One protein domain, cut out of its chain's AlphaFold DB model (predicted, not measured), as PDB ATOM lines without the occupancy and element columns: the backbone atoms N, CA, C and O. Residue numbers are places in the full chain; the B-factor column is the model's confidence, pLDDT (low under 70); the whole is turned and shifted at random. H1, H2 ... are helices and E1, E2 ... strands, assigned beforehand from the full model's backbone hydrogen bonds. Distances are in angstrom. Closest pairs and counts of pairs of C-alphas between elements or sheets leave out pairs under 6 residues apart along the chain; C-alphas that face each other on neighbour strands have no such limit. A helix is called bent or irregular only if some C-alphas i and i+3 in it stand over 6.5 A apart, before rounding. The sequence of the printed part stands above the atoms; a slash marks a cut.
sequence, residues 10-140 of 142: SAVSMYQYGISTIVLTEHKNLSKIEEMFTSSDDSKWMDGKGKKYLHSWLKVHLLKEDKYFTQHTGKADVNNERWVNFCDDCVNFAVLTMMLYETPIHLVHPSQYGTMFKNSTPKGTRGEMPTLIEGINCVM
ATOM      1  N   SER A  10      45.573 -43.690 -20.480       88.50
ATOM      2  CA  SER A  10      44.832 -42.628 -21.146       88.50
ATOM      3  C   SER A  10      43.362 -42.761 -20.807       88.50
ATOM      4  O   SER A  10      42.809 -43.856 -20.870       88.50
ATOM      5  N   ALA A  11      42.726 -41.640 -20.484       89.75
ATOM      6  CA  ALA A  11      41.281 -41.553 -20.366       89.75
ATOM      7  C   ALA A  11      40.715 -41.057 -21.697       89.75
ATOM      8  O   ALA A  11      40.840 -39.880 -22.019       89.75
ATOM      9  N   VAL A  12      40.120 -41.949 -22.479       90.44
ATOM     10  CA  VAL A  12      39.468 -41.620 -23.748       90.44
ATOM     11  C   VAL A  12      38.055 -41.129 -23.448       90.44
ATOM     12  O   VAL A  12      37.237 -41.866 -22.895       90.44
ATOM     13  N   SER A  13      37.766 -39.874 -23.789       90.94
ATOM     14  CA  SER A  13      36.403 -39.351 -23.753       90.94
ATOM     15  C   SER A  13      35.636 -39.853 -24.968       90.94
ATOM     16  O   SER A  13      36.157 -39.808 -26.081       90.94
ATOM     17  N   MET A  14      34.399 -40.309 -24.764       92.94
ATOM     18  CA  MET A  14      33.504 -40.710 -25.854       92.94
ATOM     19  C   MET A  14      32.336 -39.731 -26.056       92.94
ATOM     20  O   MET A  14      31.471 -39.962 -26.905       92.94
ATOM     21  N   TYR A  15      32.318 -38.607 -25.329       91.06
ATOM     22  CA  TYR A  15      31.205 -37.651 -25.343       91.06
ATOM     23  C   TYR A  15      30.974 -37.007 -26.708       91.06
ATOM     24  O   TYR A  15      29.828 -36.866 -27.132       91.06
ATOM     25  N   GLN A  16      32.039 -36.694 -27.447       89.75
ATOM     26  CA  GLN A  16      31.964 -36.195 -28.825       89.75
ATOM     27  C   GLN A  16      31.281 -37.189 -29.780       89.75
ATOM     28  O   GLN A  16      30.814 -36.824 -30.855       89.75
ATOM     29  N   TYR A  17      31.183 -38.455 -29.375       92.12
ATOM     30  CA  TYR A  17      30.480 -39.504 -30.095       92.12
ATOM     31  C   TYR A  17      29.085 -39.787 -29.514       92.12
ATOM     32  O   TYR A  17      28.459 -40.769 -29.914       92.12
ATOM     33  N   GLY A  18      28.561 -38.955 -28.613       93.00
ATOM     34  CA  GLY A  18      27.249 -39.162 -27.994       93.00
ATOM     35  C   GLY A  18      27.181 -40.389 -27.078       93.00
ATOM     36  O   GLY A  18      26.094 -40.912 -26.862       93.00
ATOM     37  N   ILE A  19      28.330 -40.860 -26.588       93.69
ATOM     38  CA  ILE A  19      28.467 -41.974 -25.643       93.69
ATOM     39  C   ILE A  19      28.865 -41.364 -24.296       93.69
ATOM     40  O   ILE A  19      29.829 -40.596 -24.234       93.69
ATOM     41  N   SER A  20      28.140 -41.670 -23.219       89.94
ATOM     42  CA  SER A  20      28.298 -40.991 -21.921       89.94
ATOM     43  C   SER A  20      29.455 -41.506 -21.051       89.94
ATOM     44  O   SER A  20      29.602 -41.112 -19.887       89.94
ATOM     45  N   THR A  21      30.293 -42.360 -21.633       89.19
ATOM     46  CA  THR A  21      31.369 -43.090 -20.964       89.19
ATOM     47  C   THR A  21      32.747 -42.460 -21.214       89.19
ATOM     48  O   THR A  21      33.066 -42.007 -22.315       89.19
ATOM     49  N   ILE A  22      33.597 -42.480 -20.184       89.69
ATOM     50  CA  ILE A  22      35.043 -42.241 -20.291       89.69
ATOM     51  C   ILE A  22      35.750 -43.573 -20.047       89.69
ATOM     52  O   ILE A  22      35.517 -44.214 -19.020       89.69
ATOM     53  N   VAL A  23      36.619 -43.978 -20.970       90.00
ATOM     54  CA  VAL A  23      37.298 -45.277 -20.916       90.00
ATOM     55  C   VAL A  23      38.768 -45.094 -20.569       90.00
ATOM     56  O   VAL A  23      39.477 -44.344 -21.233       90.00
ATOM     57  N   LEU A  24      39.240 -45.801 -19.543       89.06
ATOM     58  CA  LEU A  24      40.670 -45.913 -19.274       89.06
ATOM     59  C   LEU A  24      41.281 -47.025 -20.121       89.06
ATOM     60  O   LEU A  24      40.794 -48.151 -20.123       89.06
ATOM     61  N   THR A  25      42.385 -46.721 -20.792       89.75
ATOM     62  CA  THR A  25      43.157 -47.694 -21.569       89.75
ATOM     63  C   THR A  25      44.651 -47.432 -21.418       89.75
ATOM     64  O   THR A  25      45.059 -46.317 -21.108       89.75
ATOM     65  N   GLU A  26      45.500 -48.440 -21.608       89.94
ATOM     66  CA  GLU A  26      46.951 -48.223 -21.579       89.94
ATOM     67  C   GLU A  26      47.393 -47.424 -22.815       89.94
ATOM     68  O   GLU A  26      46.897 -47.668 -23.913       89.94
ATOM     69  N   HIS A  27      48.367 -46.518 -22.672       87.81
ATOM     70  CA  HIS A  27      48.907 -45.737 -23.803       87.81
ATOM     71  C   HIS A  27      49.320 -46.637 -24.968       87.81
ATOM     72  O   HIS A  27      48.932 -46.415 -26.110       87.81
ATOM     73  N   LYS A  28      50.023 -47.730 -24.649       88.94
ATOM     74  CA  LYS A  28      50.462 -48.728 -25.630       88.94
ATOM     75  C   LYS A  28      49.305 -49.394 -26.377       88.94
ATOM     76  O   LYS A  28      49.530 -49.961 -27.439       88.94
ATOM     77  N   ASN A  29      48.098 -49.403 -25.811       91.06
ATOM     78  CA  ASN A  29      46.940 -50.017 -26.448       91.06
ATOM     79  C   ASN A  29      46.449 -49.174 -27.627       91.06
ATOM     80  O   ASN A  29      46.126 -49.733 -28.667       91.06
ATOM     81  N   LEU A  30      46.485 -47.842 -27.503       91.06
ATOM     82  CA  LEU A  30      46.139 -46.931 -28.598       91.06
ATOM     83  C   LEU A  30      47.039 -47.177 -29.817       91.06
ATOM     84  O   LEU A  30      46.533 -47.448 -30.903       91.06
ATOM     85  N   SER A  31      48.361 -47.202 -29.612       90.25
ATOM     86  CA  SER A  31      49.331 -47.459 -30.686       90.25
ATOM     87  C   SER A  31      49.202 -48.863 -31.282       90.25
ATOM     88  O   SER A  31      49.329 -49.035 -32.488       90.25
ATOM     89  N   LYS A  32      48.907 -49.880 -30.462       93.06
ATOM     90  CA  LYS A  32      48.681 -51.250 -30.954       93.06
ATOM     91  C   LYS A  32      47.454 -51.351 -31.850       93.06
ATOM     92  O   LYS A  32      47.488 -52.060 -32.851       93.06
ATOM     93  N   ILE A  33      46.366 -50.680 -31.481       94.44
ATOM     94  CA  ILE A  33      45.135 -50.667 -32.274       94.44
ATOM     95  C   ILE A  33      45.374 -49.920 -33.593       94.44
ATOM     96  O   ILE A  33      44.956 -50.390 -34.649       94.44
ATOM     97  N   GLU A  34      46.096 -48.800 -33.548       93.56
ATOM     98  CA  GLU A  34      46.486 -48.044 -34.741       93.56
ATOM     99  C   GLU A  34      47.348 -48.892 -35.688       93.56
ATOM    100  O   GLU A  34      47.046 -49.007 -36.879       93.56
ATOM    101  N   GLU A  35      48.375 -49.562 -35.160       93.81
ATOM    102  CA  GLU A  35      49.224 -50.480 -35.923       93.81
ATOM    103  C   GLU A  35      48.405 -51.636 -36.509       93.81
ATOM    104  O   GLU A  35      48.568 -51.982 -37.680       93.81
ATOM    105  N   MET A  36      47.480 -52.212 -35.739       94.19
ATOM    106  CA  MET A  36      46.597 -53.286 -36.198       94.19
ATOM    107  C   MET A  36      45.747 -52.850 -37.395       94.19
ATOM    108  O   MET A  36      45.640 -53.599 -38.372       94.19
ATOM    109  N   PHE A  37      45.140 -51.663 -37.339       94.19
ATOM    110  CA  PHE A  37      44.343 -51.146 -38.449       94.19
ATOM    111  C   PHE A  37      45.206 -50.752 -39.649       94.19
ATOM    112  O   PHE A  37      44.776 -50.967 -40.780       94.19
ATOM    113  N   THR A  38      46.411 -50.230 -39.423       92.56
ATOM    114  CA  THR A  38      47.327 -49.798 -40.493       92.56
ATOM    115  C   THR A  38      47.934 -50.987 -41.234       92.56
ATOM    116  O   THR A  38      48.004 -50.992 -42.459       92.56
ATOM    117  N   SER A  39      48.351 -52.018 -40.497       92.19
ATOM    118  CA  SER A  39      49.014 -53.208 -41.047       92.19
ATOM    119  C   SER A  39      48.051 -54.228 -41.660       92.19
ATOM    120  O   SER A  39      48.481 -55.111 -42.401       92.19
ATOM    121  N   SER A  40      46.751 -54.140 -41.357       89.69
ATOM    122  CA  SER A  40      45.754 -55.091 -41.848       89.69
ATOM    123  C   SER A  40      45.025 -54.581 -43.090       89.69
ATOM    124  O   SER A  40      44.410 -53.509 -43.071       89.69
ATOM    125  N   ASP A  41      44.971 -55.430 -44.118       90.69
ATOM    126  CA  ASP A  41      44.128 -55.232 -45.300       90.69
ATOM    127  C   ASP A  41      42.661 -54.965 -44.907       90.69
ATOM    128  O   ASP A  41      42.170 -55.415 -43.863       90.69
ATOM    129  N   ASP A  42      41.954 -54.182 -45.720       90.12
ATOM    130  CA  ASP A  42      40.559 -53.834 -45.464       90.12
ATOM    131  C   ASP A  42      39.624 -55.046 -45.513       90.12
ATOM    132  O   ASP A  42      38.690 -55.142 -44.715       90.12
ATOM    133  N   SER A  43      39.948 -56.031 -46.349       92.75
ATOM    134  CA  SER A  43      39.218 -57.295 -46.471       92.75
ATOM    135  C   SER A  43      39.137 -58.106 -45.170       92.75
ATOM    136  O   SER A  43      38.229 -58.920 -45.007       92.75
ATOM    137  N   LYS A  44      40.034 -57.860 -44.206       93.69
ATOM    138  CA  LYS A  44      40.025 -58.528 -42.895       93.69
ATOM    139  C   LYS A  44      38.824 -58.131 -42.029       93.69
ATOM    140  O   LYS A  44      38.477 -58.847 -41.092       93.69
ATOM    141  N   TRP A  45      38.201 -56.986 -42.300       92.88
ATOM    142  CA  TRP A  45      37.202 -56.401 -41.411       92.88
ATOM    143  C   TRP A  45      35.785 -56.686 -41.897       92.88
ATOM    144  O   TRP A  45      35.443 -56.405 -43.046       92.88
ATOM    145  N   MET A  46      34.943 -57.179 -40.983       92.50
ATOM    146  CA  MET A  46      33.504 -57.373 -41.200       92.50
ATOM    147  C   MET A  46      33.195 -58.209 -42.451       92.50
ATOM    148  O   MET A  46      32.414 -57.783 -43.301       92.50
ATOM    149  N   ASP A  47      33.841 -59.372 -42.573       92.44
ATOM    150  CA  ASP A  47      33.672 -60.305 -43.697       92.44
ATOM    151  C   ASP A  47      33.913 -59.647 -45.068       92.44
ATOM    152  O   ASP A  47      33.144 -59.820 -46.014       92.44
ATOM    153  N   GLY A  48      34.966 -58.830 -45.169       92.94
ATOM    154  CA  GLY A  48      35.341 -58.145 -46.407       92.94
ATOM    155  C   GLY A  48      34.669 -56.792 -46.640       92.94
ATOM    156  O   GLY A  48      34.937 -56.154 -47.654       92.94
ATOM    157  N   LYS A  49      33.815 -56.319 -45.724       94.38
ATOM    158  CA  LYS A  49      33.119 -55.023 -45.867       94.38
ATOM    159  C   LYS A  49      33.981 -53.810 -45.520       94.38
ATOM    160  O   LYS A  49      33.581 -52.681 -45.813       94.38
ATOM    161  N   GLY A  50      35.133 -54.022 -44.890       96.25
ATOM    162  CA  GLY A  50      36.119 -52.972 -44.675       96.25
ATOM    163  C   GLY A  50      35.932 -52.137 -43.412       96.25
ATOM    164  O   GLY A  50      34.915 -52.193 -42.708       96.25
ATOM    165  N   LYS A  51      36.944 -51.312 -43.131       96.38
ATOM    166  CA  LYS A  51      37.041 -50.453 -41.940       96.38
ATOM    167  C   LYS A  51      35.918 -49.426 -41.840       96.38
ATOM    168  O   LYS A  51      35.442 -49.153 -40.744       96.38
ATOM    169  N   LYS A  52      35.444 -48.877 -42.963       96.44
ATOM    170  CA  LYS A  52      34.317 -47.921 -42.962       96.44
ATOM    171  C   LYS A  52      33.012 -48.570 -42.495       96.44
ATOM    172  O   LYS A  52      32.235 -47.953 -41.762       96.44
ATOM    173  N   TYR A  53      32.782 -49.824 -42.887       97.00
ATOM    174  CA  TYR A  53      31.626 -50.575 -42.414       97.00
ATOM    175  C   TYR A  53      31.775 -50.929 -40.932       97.00
ATOM    176  O   TYR A  53      30.834 -50.722 -40.167       97.00
ATOM    177  N   LEU A  54      32.960 -51.392 -40.514       97.31
ATOM    178  CA  LEU A  54      33.275 -51.631 -39.102       97.31
ATOM    179  C   LEU A  54      33.017 -50.383 -38.249       97.31
ATOM    180  O   LEU A  54      32.344 -50.477 -37.229       97.31
ATOM    181  N   HIS A  55      33.486 -49.215 -38.693       97.56
ATOM    182  CA  HIS A  55      33.266 -47.930 -38.024       97.56
ATOM    183  C   HIS A  55      31.777 -47.631 -37.830       97.56
ATOM    184  O   HIS A  55      31.331 -47.360 -36.715       97.56
ATOM    185  N   SER A  56      30.988 -47.765 -38.897       97.38
ATOM    186  CA  SER A  56      29.541 -47.527 -38.855       97.38
ATOM    187  C   SER A  56      28.823 -48.515 -37.932       97.38
ATOM    188  O   SER A  56      27.931 -48.134 -37.171       97.38
ATOM    189  N   TRP A  57      29.225 -49.787 -37.970       97.69
ATOM    190  CA  TRP A  57      28.671 -50.828 -37.110       97.69
ATOM    191  C   TRP A  57      29.005 -50.581 -35.634       97.69
ATOM    192  O   TRP A  57      28.090 -50.568 -34.808       97.69
ATOM    193  N   LEU A  58      30.276 -50.297 -35.321       97.94
ATOM    194  CA  LEU A  58      30.742 -49.970 -33.970       97.94
ATOM    195  C   LEU A  58      29.969 -48.781 -33.408       97.94
ATOM    196  O   LEU A  58      29.474 -48.855 -32.290       97.94
ATOM    197  N   LYS A  59      29.767 -47.718 -34.194       97.81
ATOM    198  CA  LYS A  59      28.989 -46.553 -33.754       97.81
ATOM    199  C   LYS A  59      27.591 -46.935 -33.261       97.81
ATOM    200  O   LYS A  59      27.170 -46.500 -32.190       97.81
ATOM    201  N   VAL A  60      26.864 -47.734 -34.041       97.81
ATOM    202  CA  VAL A  60      25.504 -48.170 -33.689       97.81
ATOM    203  C   VAL A  60      25.522 -49.138 -32.507       97.81
ATOM    204  O   VAL A  60      24.642 -49.063 -31.649       97.81
ATOM    205  N   HIS A  61      26.499 -50.045 -32.459       97.75
ATOM    206  CA  HIS A  61      26.663 -50.999 -31.366       97.75
ATOM    207  C   HIS A  61      26.939 -50.283 -30.038       97.75
ATOM    208  O   HIS A  61      26.189 -50.456 -29.078       97.75
ATOM    209  N   LEU A  62      27.926 -49.388 -30.020       98.06
ATOM    210  CA  LEU A  62      28.339 -48.637 -28.839       98.06
ATOM    211  C   LEU A  62      27.219 -47.763 -28.270       98.06
ATOM    212  O   LEU A  62      27.032 -47.741 -27.061       98.06
ATOM    213  N   LEU A  63      26.418 -47.096 -29.110       97.56
ATOM    214  CA  LEU A  63      25.267 -46.319 -28.625       97.56
ATOM    215  C   LEU A  63      24.219 -47.194 -27.913       97.56
ATOM    216  O   LEU A  63      23.563 -46.746 -26.971       97.56
ATOM    217  N   LYS A  64      24.039 -48.446 -28.353       97.75
ATOM    218  CA  LYS A  64      23.123 -49.392 -27.696       97.75
ATOM    219  C   LYS A  64      23.683 -49.869 -26.357       97.75
ATOM    220  O   LYS A  64      22.931 -49.931 -25.385       97.75
ATOM    221  N   GLU A  65      24.971 -50.189 -26.313       97.31
ATOM    222  CA  GLU A  65      25.654 -50.624 -25.093       97.31
ATOM    223  C   GLU A  65      25.716 -49.506 -24.048       97.31
ATOM    224  O   GLU A  65      25.345 -49.720 -22.895       97.31
ATOM    225  N   ASP A  66      26.063 -48.287 -24.456       95.50
ATOM    226  CA  ASP A  66      26.104 -47.119 -23.574       95.50
ATOM    227  C   ASP A  66      24.733 -46.843 -22.944       95.50
ATOM    228  O   ASP A  66      24.618 -46.671 -21.727       95.50
ATOM    229  N   LYS A  67      23.656 -46.926 -23.740       95.81
ATOM    230  CA  LYS A  67      22.283 -46.853 -23.221       95.81
ATOM    231  C   LYS A  67      22.001 -47.964 -22.208       95.81
ATOM    232  O   LYS A  67      21.407 -47.692 -21.163       95.81
ATOM    233  N   TYR A  68      22.404 -49.201 -22.500       96.12
ATOM    234  CA  TYR A  68      22.210 -50.330 -21.591       96.12
ATOM    235  C   TYR A  68      22.911 -50.096 -20.248       96.12
ATOM    236  O   TYR A  68      22.262 -50.215 -19.207       96.12
ATOM    237  N   PHE A  69      24.189 -49.716 -20.250       94.62
ATOM    238  CA  PHE A  69      24.944 -49.514 -19.014       94.62
ATOM    239  C   PHE A  69      24.565 -48.229 -18.275       94.62
ATOM    240  O   PHE A  69      24.619 -48.202 -17.048       94.62
ATOM    241  N   THR A  70      24.089 -47.202 -18.979       91.69
ATOM    242  CA  THR A  70      23.492 -46.017 -18.346       91.69
ATOM    243  C   THR A  70      22.216 -46.373 -17.581       91.69
ATOM    244  O   THR A  70      21.974 -45.852 -16.496       91.69
ATOM    245  N   GLN A  71      21.410 -47.302 -18.104       93.31
ATOM    246  CA  GLN A  71      20.211 -47.805 -17.420       93.31
ATOM    247  C   GLN A  71      20.533 -48.835 -16.324       93.31
ATOM    248  O   GLN A  71      19.770 -48.980 -15.372       93.31
ATOM    249  N   HIS A  72      21.661 -49.537 -16.439       91.38
ATOM    250  CA  HIS A  72      22.081 -50.607 -15.534       91.38
ATOM    251  C   HIS A  72      23.476 -50.321 -14.981       91.38
ATOM    252  O   HIS A  72      24.403 -51.106 -15.169       91.38
ATOM    253  N   THR A  73      23.638 -49.197 -14.286       87.50
ATOM    254  CA  THR A  73      24.957 -48.710 -13.847       87.50
ATOM    255  C   THR A  73      25.723 -49.716 -12.988       87.50
ATOM    256  O   THR A  73      26.931 -49.844 -13.141       87.50
ATOM    257  N   GLY A  74      25.031 -50.517 -12.167       87.38
ATOM    258  CA  GLY A  74      25.636 -51.607 -11.388       87.38
ATOM    259  C   GLY A  74      26.165 -52.788 -12.218       87.38
ATOM    260  O   GLY A  74      26.747 -53.712 -11.659       87.38
ATOM    261  N   LYS A  75      25.948 -52.798 -13.539       90.44
ATOM    262  CA  LYS A  75      26.533 -53.765 -14.478       90.44
ATOM    263  C   LYS A  75      27.806 -53.247 -15.140       90.44
ATOM    264  O   LYS A  75      28.489 -54.045 -15.775       90.44
ATOM    265  N   ALA A  76      28.132 -51.964 -15.013       89.06
ATOM    266  CA  ALA A  76      29.408 -51.439 -15.472       89.06
ATOM    267  C   ALA A  76      30.489 -51.783 -14.445       89.06
ATOM    268  O   ALA A  76      30.761 -51.022 -13.522       89.06
ATOM    269  N   ASP A  77      31.051 -52.977 -14.586       85.62
ATOM    270  CA  ASP A  77      32.008 -53.557 -13.654       85.62
ATOM    271  C   ASP A  77      33.121 -54.259 -14.427       85.62
ATOM    272  O   ASP A  77      32.882 -54.883 -15.459       85.62
ATOM    273  N   VAL A  78      34.345 -54.189 -13.915       85.50
ATOM    274  CA  VAL A  78      35.535 -54.767 -14.561       85.50
ATOM    275  C   VAL A  78      35.530 -56.294 -14.641       85.50
ATOM    276  O   VAL A  78      36.342 -56.858 -15.368       85.50
ATOM    277  N   ASN A  79      34.651 -56.962 -13.897       87.50
ATOM    278  CA  ASN A  79      34.432 -58.405 -13.965       87.50
ATOM    279  C   ASN A  79      33.245 -58.765 -14.872       87.50
ATOM    280  O   ASN A  79      32.973 -59.945 -15.087       87.50
ATOM    281  N   ASN A  80      32.520 -57.772 -15.400       91.31
ATOM    282  CA  ASN A  80      31.496 -57.992 -16.409       91.31
ATOM    283  C   ASN A  80      32.134 -57.943 -17.803       91.31
ATOM    284  O   ASN A  80      32.457 -56.874 -18.313       91.31
ATOM    285  N   GLU A  81      32.253 -59.102 -18.446       95.06
ATOM    286  CA  GLU A  81      32.828 -59.240 -19.790       95.06
ATOM    287  C   GLU A  81      32.157 -58.324 -20.823       95.06
ATOM    288  O   GLU A  81      32.837 -57.702 -21.632       95.06
ATOM    289  N   ARG A  82      30.832 -58.138 -20.749       95.81
ATOM    290  CA  ARG A  82      30.116 -57.229 -21.656       95.81
ATOM    291  C   ARG A  82      30.576 -55.778 -21.493       95.81
ATOM    292  O   ARG A  82      30.655 -55.049 -22.474       95.81
ATOM    293  N   TRP A  83      30.866 -55.361 -20.260       94.50
ATOM    294  CA  TRP A  83      31.372 -54.017 -19.970       94.50
ATOM    295  C   TRP A  83      32.804 -53.842 -20.472       94.50
ATOM    296  O   TRP A  83      33.121 -52.815 -21.070       94.50
ATOM    297  N   VAL A  84      33.650 -54.854 -20.269       93.31
ATOM    298  CA  VAL A  84      35.028 -54.865 -20.776       93.31
ATOM    299  C   VAL A  84      35.034 -54.775 -22.304       93.31
ATOM    300  O   VAL A  84      35.675 -53.878 -22.843       93.31
ATOM    301  N   ASN A  85      34.232 -55.595 -22.987       95.94
ATOM    302  CA  ASN A  85      34.109 -55.562 -24.445       95.94
ATOM    303  C   ASN A  85      33.606 -54.200 -24.946       95.94
ATOM    304  O   ASN A  85      34.151 -53.657 -25.900       95.94
ATOM    305  N   PHE A  86      32.622 -53.601 -24.267       96.25
ATOM    306  CA  PHE A  86      32.160 -52.248 -24.587       96.25
ATOM    307  C   PHE A  86      33.274 -51.196 -24.446       96.25
ATOM    308  O   PHE A  86      33.407 -50.317 -25.300       96.25
ATOM    309  N   CYS A  87      34.091 -51.282 -23.391       94.75
ATOM    310  CA  CYS A  87      35.241 -50.397 -23.205       94.75
ATOM    311  C   CYS A  87      36.279 -50.582 -24.320       94.75
ATOM    312  O   CYS A  87      36.745 -49.592 -24.886       94.75
ATOM    313  N   ASP A  88      36.610 -51.824 -24.673       95.25
ATOM    314  CA  ASP A  88      37.568 -52.125 -25.739       95.25
ATOM    315  C   ASP A  88      37.061 -51.636 -27.105       95.25
ATOM    316  O   ASP A  88      37.798 -50.978 -27.848       95.25
ATOM    317  N   ASP A  89      35.778 -51.843 -27.403       97.31
ATOM    318  CA  ASP A  89      35.135 -51.345 -28.621       97.31
ATOM    319  C   ASP A  89      35.109 -49.814 -28.685       97.31
ATOM    320  O   ASP A  89      35.285 -49.244 -29.765       97.31
ATOM    321  N   CYS A  90      34.949 -49.126 -27.548       96.81
ATOM    322  CA  CYS A  90      35.060 -47.668 -27.494       96.81
ATOM    323  C   CYS A  90      36.454 -47.199 -27.930       96.81
ATOM    324  O   CYS A  90      36.571 -46.266 -28.728       96.81
ATOM    325  N   VAL A  91      37.510 -47.856 -27.439       96.12
ATOM    326  CA  VAL A  91      38.893 -47.513 -27.795       96.12
ATOM    327  C   VAL A  91      39.159 -47.827 -29.270       96.12
ATOM    328  O   VAL A  91      39.692 -46.973 -29.983       96.12
ATOM    329  N   ASN A  92      38.718 -48.993 -29.756       96.62
ATOM    330  CA  ASN A  92      38.797 -49.357 -31.174       96.62
ATOM    331  C   ASN A  92      38.105 -48.318 -32.061       96.62
ATOM    332  O   ASN A  92      38.676 -47.866 -33.053       96.62
ATOM    333  N   PHE A  93      36.894 -47.900 -31.688       97.56
ATOM    334  CA  PHE A  93      36.134 -46.901 -32.428       97.56
ATOM    335  C   PHE A  93      36.834 -45.539 -32.457       97.56
ATOM    336  O   PHE A  93      36.874 -44.898 -33.510       97.56
ATOM    337  N   ALA A  94      37.405 -45.096 -31.335       95.94
ATOM    338  CA  ALA A  94      38.108 -43.819 -31.260       95.94
ATOM    339  C   ALA A  94      39.352 -43.797 -32.165       95.94
ATOM    340  O   ALA A  94      39.511 -42.861 -32.951       95.94
ATOM    341  N   VAL A  95      40.184 -44.843 -32.110       95.25
ATOM    342  CA  VAL A  95      41.378 -44.968 -32.967       95.25
ATOM    343  C   VAL A  95      40.982 -45.085 -34.441       95.25
ATOM    344  O   VAL A  95      41.533 -44.390 -35.291       95.25
ATOM    345  N   LEU A  96      39.973 -45.900 -34.755       95.88
ATOM    346  CA  LEU A  96      39.497 -46.062 -36.127       95.88
ATOM    347  C   LEU A  96      38.932 -44.757 -36.704       95.88
ATOM    348  O   LEU A  96      39.138 -44.459 -37.879       95.88
ATOM    349  N   THR A  97      38.236 -43.965 -35.882       96.00
ATOM    350  CA  THR A  97      37.732 -42.642 -36.282       96.00
ATOM    351  C   THR A  97      38.891 -41.702 -36.604       96.00
ATOM    352  O   THR A  97      38.872 -41.068 -37.658       96.00
ATOM    353  N   MET A  98      39.922 -41.663 -35.755       94.25
ATOM    354  CA  MET A  98      41.125 -40.868 -36.009       94.25
ATOM    355  C   MET A  98      41.773 -41.225 -37.342       94.25
ATOM    356  O   MET A  98      42.077 -40.338 -38.129       94.25
ATOM    357  N   MET A  99      41.934 -42.514 -37.624       93.50
ATOM    358  CA  MET A  99      42.574 -42.957 -38.861       93.50
ATOM    359  C   MET A  99      41.746 -42.663 -40.115       93.50
ATOM    360  O   MET A  99      42.308 -42.337 -41.155       93.50
ATOM    361  N   LEU A 100      40.420 -42.813 -40.050       94.44
ATOM    362  CA  LEU A 100      39.551 -42.639 -41.220       94.44
ATOM    363  C   LEU A 100      39.264 -41.173 -41.559       94.44
ATOM    364  O   LEU A 100      38.959 -40.879 -42.716       94.44
ATOM    365  N   TYR A 101      39.300 -40.286 -40.564       93.75
ATOM    366  CA  TYR A 101      38.849 -38.897 -40.704       93.75
ATOM    367  C   TYR A 101      39.883 -37.864 -40.246       93.75
ATOM    368  O   TYR A 101      39.562 -36.679 -40.205       93.75
ATOM    369  N   GLU A 102      41.089 -38.297 -39.875       88.38
ATOM    370  CA  GLU A 102      42.185 -37.437 -39.400       88.38
ATOM    371  C   GLU A 102      41.796 -36.572 -38.182       88.38
ATOM    372  O   GLU A 102      42.338 -35.494 -37.943       88.38
ATOM    373  N   THR A 103      40.840 -37.047 -37.377       86.81
ATOM    374  CA  THR A 103      40.377 -36.360 -36.165       86.81
ATOM    375  C   THR A 103      41.150 -36.840 -34.937       86.81
ATOM    376  O   THR A 103      41.255 -38.049 -34.742       86.81
ATOM    377  N   PRO A 104      41.630 -35.963 -34.044       87.50
ATOM    378  CA  PRO A 104      42.376 -36.399 -32.866       87.50
ATOM    379  C   PRO A 104      41.523 -37.265 -31.925       87.50
ATOM    380  O   PRO A 104      40.316 -37.066 -31.782       87.50
ATOM    381  N   ILE A 105      42.162 -38.205 -31.221       89.06
ATOM    382  CA  ILE A 105      41.521 -38.911 -30.106       89.06
ATOM    383  C   ILE A 105      41.358 -37.927 -28.945       89.06
ATOM    384  O   ILE A 105      42.326 -37.329 -28.481       89.06
ATOM    385  N   HIS A 106      40.132 -37.784 -28.443       88.19
ATOM    386  CA  HIS A 106      39.830 -36.885 -27.335       88.19
ATOM    387  C   HIS A 106      40.237 -37.523 -26.003       88.19
ATOM    388  O   HIS A 106      39.527 -38.371 -25.458       88.19
ATOM    389  N   LEU A 107      41.390 -37.113 -25.474       87.81
ATOM    390  CA  LEU A 107      41.882 -37.565 -24.174       87.81
ATOM    391  C   LEU A 107      41.505 -36.586 -23.063       87.81
ATOM    392  O   LEU A 107      41.602 -35.376 -23.239       87.81
ATOM    393  N   VAL A 108      41.114 -37.106 -21.902       84.25
ATOM    394  CA  VAL A 108      40.827 -36.310 -20.705       84.25
ATOM    395  C   VAL A 108      42.121 -36.045 -19.945       84.25
ATOM    396  O   VAL A 108      42.833 -36.979 -19.563       84.25
ATOM    397  N   HIS A 109      42.403 -34.770 -19.678       81.25
ATOM    398  CA  HIS A 109      43.564 -34.375 -18.888       81.25
ATOM    399  C   HIS A 109      43.466 -34.910 -17.435       81.25
ATOM    400  O   HIS A 109      42.397 -34.817 -16.820       81.25
ATOM    401  N   PRO A 110      44.557 -35.412 -16.817       80.38
ATOM    402  CA  PRO A 110      44.522 -35.977 -15.463       80.38
ATOM    403  C   PRO A 110      43.971 -35.042 -14.383       80.38
ATOM    404  O   PRO A 110      43.251 -35.491 -13.493       80.38
ATOM    405  N   SER A 111      44.247 -33.735 -14.478       79.31
ATOM    406  CA  SER A 111      43.712 -32.739 -13.531       79.31
ATOM    407  C   SER A 111      42.183 -32.621 -13.565       79.31
ATOM    408  O   SER A 111      41.584 -32.215 -12.572       79.31
ATOM    409  N   GLN A 112      41.546 -32.993 -14.676       76.62
ATOM    410  CA  GLN A 112      40.097 -32.911 -14.868       76.62
ATOM    411  C   GLN A 112      39.408 -34.268 -14.764       76.62
ATOM    412  O   GLN A 112      38.195 -34.329 -14.545       76.62
ATOM    413  N   TYR A 113      40.172 -35.358 -14.865       76.88
ATOM    414  CA  TYR A 113      39.646 -36.714 -14.837       76.88
ATOM    415  C   TYR A 113      38.778 -36.979 -13.606       76.88
ATOM    416  O   TYR A 113      37.687 -37.515 -13.744       76.88
ATOM    417  N   GLY A 114      39.186 -36.527 -12.418       71.94
ATOM    418  CA  GLY A 114      38.382 -36.695 -11.204       71.94
ATOM    419  C   GLY A 114      36.987 -36.057 -11.294       71.94
ATOM    420  O   GLY A 114      36.015 -36.638 -10.815       71.94
ATOM    421  N   THR A 115      36.867 -34.888 -11.928       73.06
ATOM    422  CA  THR A 115      35.588 -34.178 -12.110       73.06
ATOM    423  C   THR A 115      34.767 -34.799 -13.234       73.06
ATOM    424  O   THR A 115      33.584 -35.084 -13.050       73.06
ATOM    425  N   MET A 116      35.390 -35.081 -14.378       70.25
ATOM    426  CA  MET A 116      34.698 -35.681 -15.519       70.25
ATOM    427  C   MET A 116      34.242 -37.112 -15.222       70.25
ATOM    428  O   MET A 116      33.111 -37.469 -15.528       70.25
ATOM    429  N   PHE A 117      35.061 -37.909 -14.534       70.62
ATOM    430  CA  PHE A 117      34.687 -39.248 -14.088       70.62
ATOM    431  C   PHE A 117      33.510 -39.214 -13.106       70.62
ATOM    432  O   PHE A 117      32.592 -40.027 -13.212       70.62
ATOM    433  N   LYS A 118      33.476 -38.245 -12.178       68.00
ATOM    434  CA  LYS A 118      32.326 -38.057 -11.274       68.00
ATOM    435  C   LYS A 118      31.023 -37.795 -12.030       68.00
ATOM    436  O   LYS A 118      29.987 -38.269 -11.562       68.00
ATOM    437  N   ASN A 119      31.092 -37.096 -13.157       68.62
ATOM    438  CA  ASN A 119      29.935 -36.760 -13.985       68.62
ATOM    439  C   ASN A 119      29.628 -37.836 -15.040       68.62
ATOM    440  O   ASN A 119      28.508 -37.901 -15.542       68.62
ATOM    441  N   SER A 120      30.587 -38.714 -15.343       64.75
ATOM    442  CA  SER A 120      30.375 -39.860 -16.222       64.75
ATOM    443  C   SER A 120      29.438 -40.880 -15.588       64.75
ATOM    444  O   SER A 120      29.509 -41.177 -14.393       64.75
ATOM    445  N   THR A 121      28.522 -41.387 -16.402       69.19
ATOM    446  CA  THR A 121      27.636 -42.494 -16.057       69.19
ATOM    447  C   THR A 121      27.524 -43.345 -17.307       69.19
ATOM    448  O   THR A 121      27.164 -42.800 -18.351       69.19
ATOM    449  N   PRO A 122      27.819 -44.646 -17.231       66.31
ATOM    450  CA  PRO A 122      28.195 -45.453 -16.053       66.31
ATOM    451  C   PRO A 122      29.655 -45.289 -15.548       66.31
ATOM    452  O   PRO A 122      30.508 -44.746 -16.241       66.31
ATOM    453  N   LYS A 123      29.949 -45.798 -14.335       69.12
ATOM    454  CA  LYS A 123      31.268 -45.725 -13.658       69.12
ATOM    455  C   LYS A 123      31.857 -47.119 -13.409       69.12
ATOM    456  O   LYS A 123      31.719 -47.651 -12.314       69.12
ATOM    457  N   GLY A 124      32.515 -47.699 -14.411       59.53
ATOM    458  CA  GLY A 124      33.065 -49.062 -14.335       59.53
ATOM    459  C   GLY A 124      34.592 -49.157 -14.338       59.53
ATOM    460  O   GLY A 124      35.135 -50.098 -14.911       59.53
ATOM    461  N   THR A 125      35.303 -48.183 -13.760       64.06
ATOM    462  CA  THR A 125      36.779 -48.175 -13.712       64.06
ATOM    463  C   THR A 125      37.306 -48.539 -12.320       64.06
ATOM    464  O   THR A 125      36.620 -48.354 -11.315       64.06
ATOM    465  N   ARG A 126      38.554 -49.025 -12.231       59.03
ATOM    466  CA  ARG A 126      39.202 -49.428 -10.962       59.03
ATOM    467  C   ARG A 126      39.676 -48.256 -10.084       59.03
ATOM    468  O   ARG A 126      40.465 -48.468  -9.169       59.03
ATOM    469  N   GLY A 127      39.237 -47.024 -10.353       60.72
ATOM    470  CA  GLY A 127      39.700 -45.831  -9.629       60.72
ATOM    471  C   GLY A 127      41.135 -45.401  -9.971       60.72
ATOM    472  O   GLY A 127      41.748 -44.649  -9.218       60.72
ATOM    473  N   GLU A 128      41.679 -45.876 -11.092       72.00
ATOM    474  CA  GLU A 128      43.000 -45.483 -11.588       72.00
ATOM    475  C   GLU A 128      42.961 -44.077 -12.216       72.00
ATOM    476  O   GLU A 128      41.924 -43.628 -12.704       72.00
ATOM    477  N   MET A 129      44.095 -43.367 -12.190       69.12
ATOM    478  CA  MET A 129      44.240 -42.029 -12.774       69.12
ATOM    479  C   MET A 129      44.963 -42.109 -14.124       69.12
ATOM    480  O   MET A 129      45.967 -42.820 -14.219       69.12
ATOM    481  N   PRO A 130      44.515 -41.366 -15.151       75.12
ATOM    482  CA  PRO A 130      45.257 -41.260 -16.394       75.12
ATOM    483  C   PRO A 130      46.542 -40.445 -16.200       75.12
ATOM    484  O   PRO A 130      46.689 -39.653 -15.267       75.12
ATOM    485  N   THR A 131      47.467 -40.627 -17.128       75.94
ATOM    486  CA  THR A 131      48.724 -39.898 -17.278       75.94
ATOM    487  C   THR A 131      48.756 -39.225 -18.646       75.94
ATOM    488  O   THR A 131      48.129 -39.704 -19.590       75.94
ATOM    489  N   LEU A 132      49.507 -38.132 -18.769       68.19
ATOM    490  CA  LEU A 132      49.659 -37.422 -20.038       68.19
ATOM    491  C   LEU A 132      50.456 -38.247 -21.048       68.19
ATOM    492  O   LEU A 132      51.462 -38.854 -20.683       68.19
ATOM    493  N   ILE A 133      50.012 -38.234 -22.306       65.75
ATOM    494  CA  ILE A 133      50.849 -38.609 -23.449       65.75
ATOM    495  C   ILE A 133      51.491 -37.323 -23.969       65.75
ATOM    496  O   ILE A 133      50.782 -36.362 -24.267       65.75
ATOM    497  N   GLU A 134      52.819 -37.289 -24.078       56.41
ATOM    498  CA  GLU A 134      53.512 -36.171 -24.724       56.41
ATOM    499  C   GLU A 134      53.085 -36.059 -26.198       56.41
ATOM    500  O   GLU A 134      53.083 -37.045 -26.930       56.41
ATOM    501  N   GLY A 135      52.709 -34.853 -26.636       50.41
ATOM    502  CA  GLY A 135      52.385 -34.569 -28.040       50.41
ATOM    503  C   GLY A 135      50.949 -34.875 -28.492       50.41
ATOM    504  O   GLY A 135      50.636 -34.606 -29.649       50.41
ATOM    505  N   ILE A 136      50.059 -35.373 -27.622       57.03
ATOM    506  CA  ILE A 136      48.627 -35.542 -27.946       57.03
ATOM    507  C   ILE A 136      47.801 -34.412 -27.324       57.03
ATOM    508  O   ILE A 136      47.894 -34.141 -26.126       57.03
ATOM    509  N   ASN A 137      46.946 -33.786 -28.137       56.31
ATOM    510  CA  ASN A 137      46.001 -32.774 -27.674       56.31
ATOM    511  C   ASN A 137      45.029 -33.382 -26.653       56.31
ATOM    512  O   ASN A 137      44.189 -34.218 -26.981       56.31
ATOM    513  N   CYS A 138      45.150 -32.949 -25.401       58.00
ATOM    514  CA  CYS A 138      44.200 -33.278 -24.350       58.00
ATOM    515  C   CYS A 138      43.037 -32.286 -24.398       58.00
ATOM    516  O   CYS A 138      43.242 -31.083 -24.562       58.00
ATOM    517  N   VAL A 139      41.816 -32.779 -24.225       59.00
ATOM    518  CA  VAL A 139      40.648 -31.922 -24.044       59.00
ATOM    519  C   VAL A 139      40.704 -31.356 -22.632       59.00
ATOM    520  O   VAL A 139      40.733 -32.108 -21.655       59.00
ATOM    521  N   MET A 140      40.715 -30.030 -22.551       50.19
ATOM    522  CA  MET A 140      40.387 -29.301 -21.337       50.19
ATOM    523  C   MET A 140      38.878 -29.042 -21.382       50.19
ATOM    524  O   MET A 140      38.394 -28.433 -22.328       50.19
TER     525      MET A 140
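What this domain is: This is residues 10 to 140 of the 142 residues of an uncharacterized protein of Ferrovum sp. 34-44-207 (UniProt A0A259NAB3). A long helix, H3, runs through the core, with H2 packed on one side of it and H1 on the other, while a small two-stranded hairpin, E1 and E2, sits between H3 and a short outlying helix, H4. The long axis runs from the link between H1 and H2 to H4, and a last stretch with no named element, residues 120 to 140, keeps to the outside. The printed part has 131 residues with two named strands and four named helices, in the order E1, E2, H1, H2, H3, H4; the strands are antiparallel and the class is mostly helix. It is compact, with a radius of gyration of the C-alphas of 14.4 A and spans of 40 by 35 by 23 A.

How they stand to each other: Start with E1, residues 10 to 13, and E2, residues 22 to 26, an antiparallel hairpin whose directions stand at 153 degrees; look for N 10 and O 25 at 2.7 A and N 12 and O 23 at 2.8 A, within hydrogen-bond range. A tight link leads to H1, residues 27 to 39. Next come H2, residues 50 to 71, and H3, residues 81 to 101. H1 and H2 are apart, but only just, at 8.1 A. H2 and H3 form a helical hairpin: they touch, closest at the C-alphas of His 55 and Phe 93, 6.4 A, at a steep tilt of 42 degrees, opposite ways. H3 touches H1 with residues 91 to 99 alone, closest at the C-alphas of Glu 34 and Val 95, 6.2 A, at a steep tilt of 60 degrees, the same way. The closest C-alphas of E2 and H3 are those of Val 23 and Cys 87, 6.0 A. H4, residues 110 to 119, touches no helix; its closest C-alpha pair with E2 is Phe 117 and Ile 22, 6.9 A. In H2 and H3 every O i to N i+4 pair is within hydrogen-bond range; in H1 it is 8 of 9 and in H4 4 of 6.

Where its parts are: Find C-alpha 10 at (44.832, -42.628, -21.146), where E1 begins its 9.4 A; E2 covers 13.4 A. H1 is 18.8 A long. From C-alpha 50 at (36.119, -52.972, -44.675) H2 runs 32.0 A, and H3 runs 29.8 A. H4, 14.7 A, ends at C-alpha 119 at (29.935, -36.760, -13.985); it is irregular, with C-alphas 111 and 114 at 7.0 A.

The domain as a whole: The two C-alphas farthest apart, those of Gly 48 and Ser 111, are 42.4 A apart. The printed part has no cut, and no link is long. Residues 107 to 108 pair with 138 to 139, parallel. Confidence is under 70 at residues 118 to 127, 129 and 132 to 140.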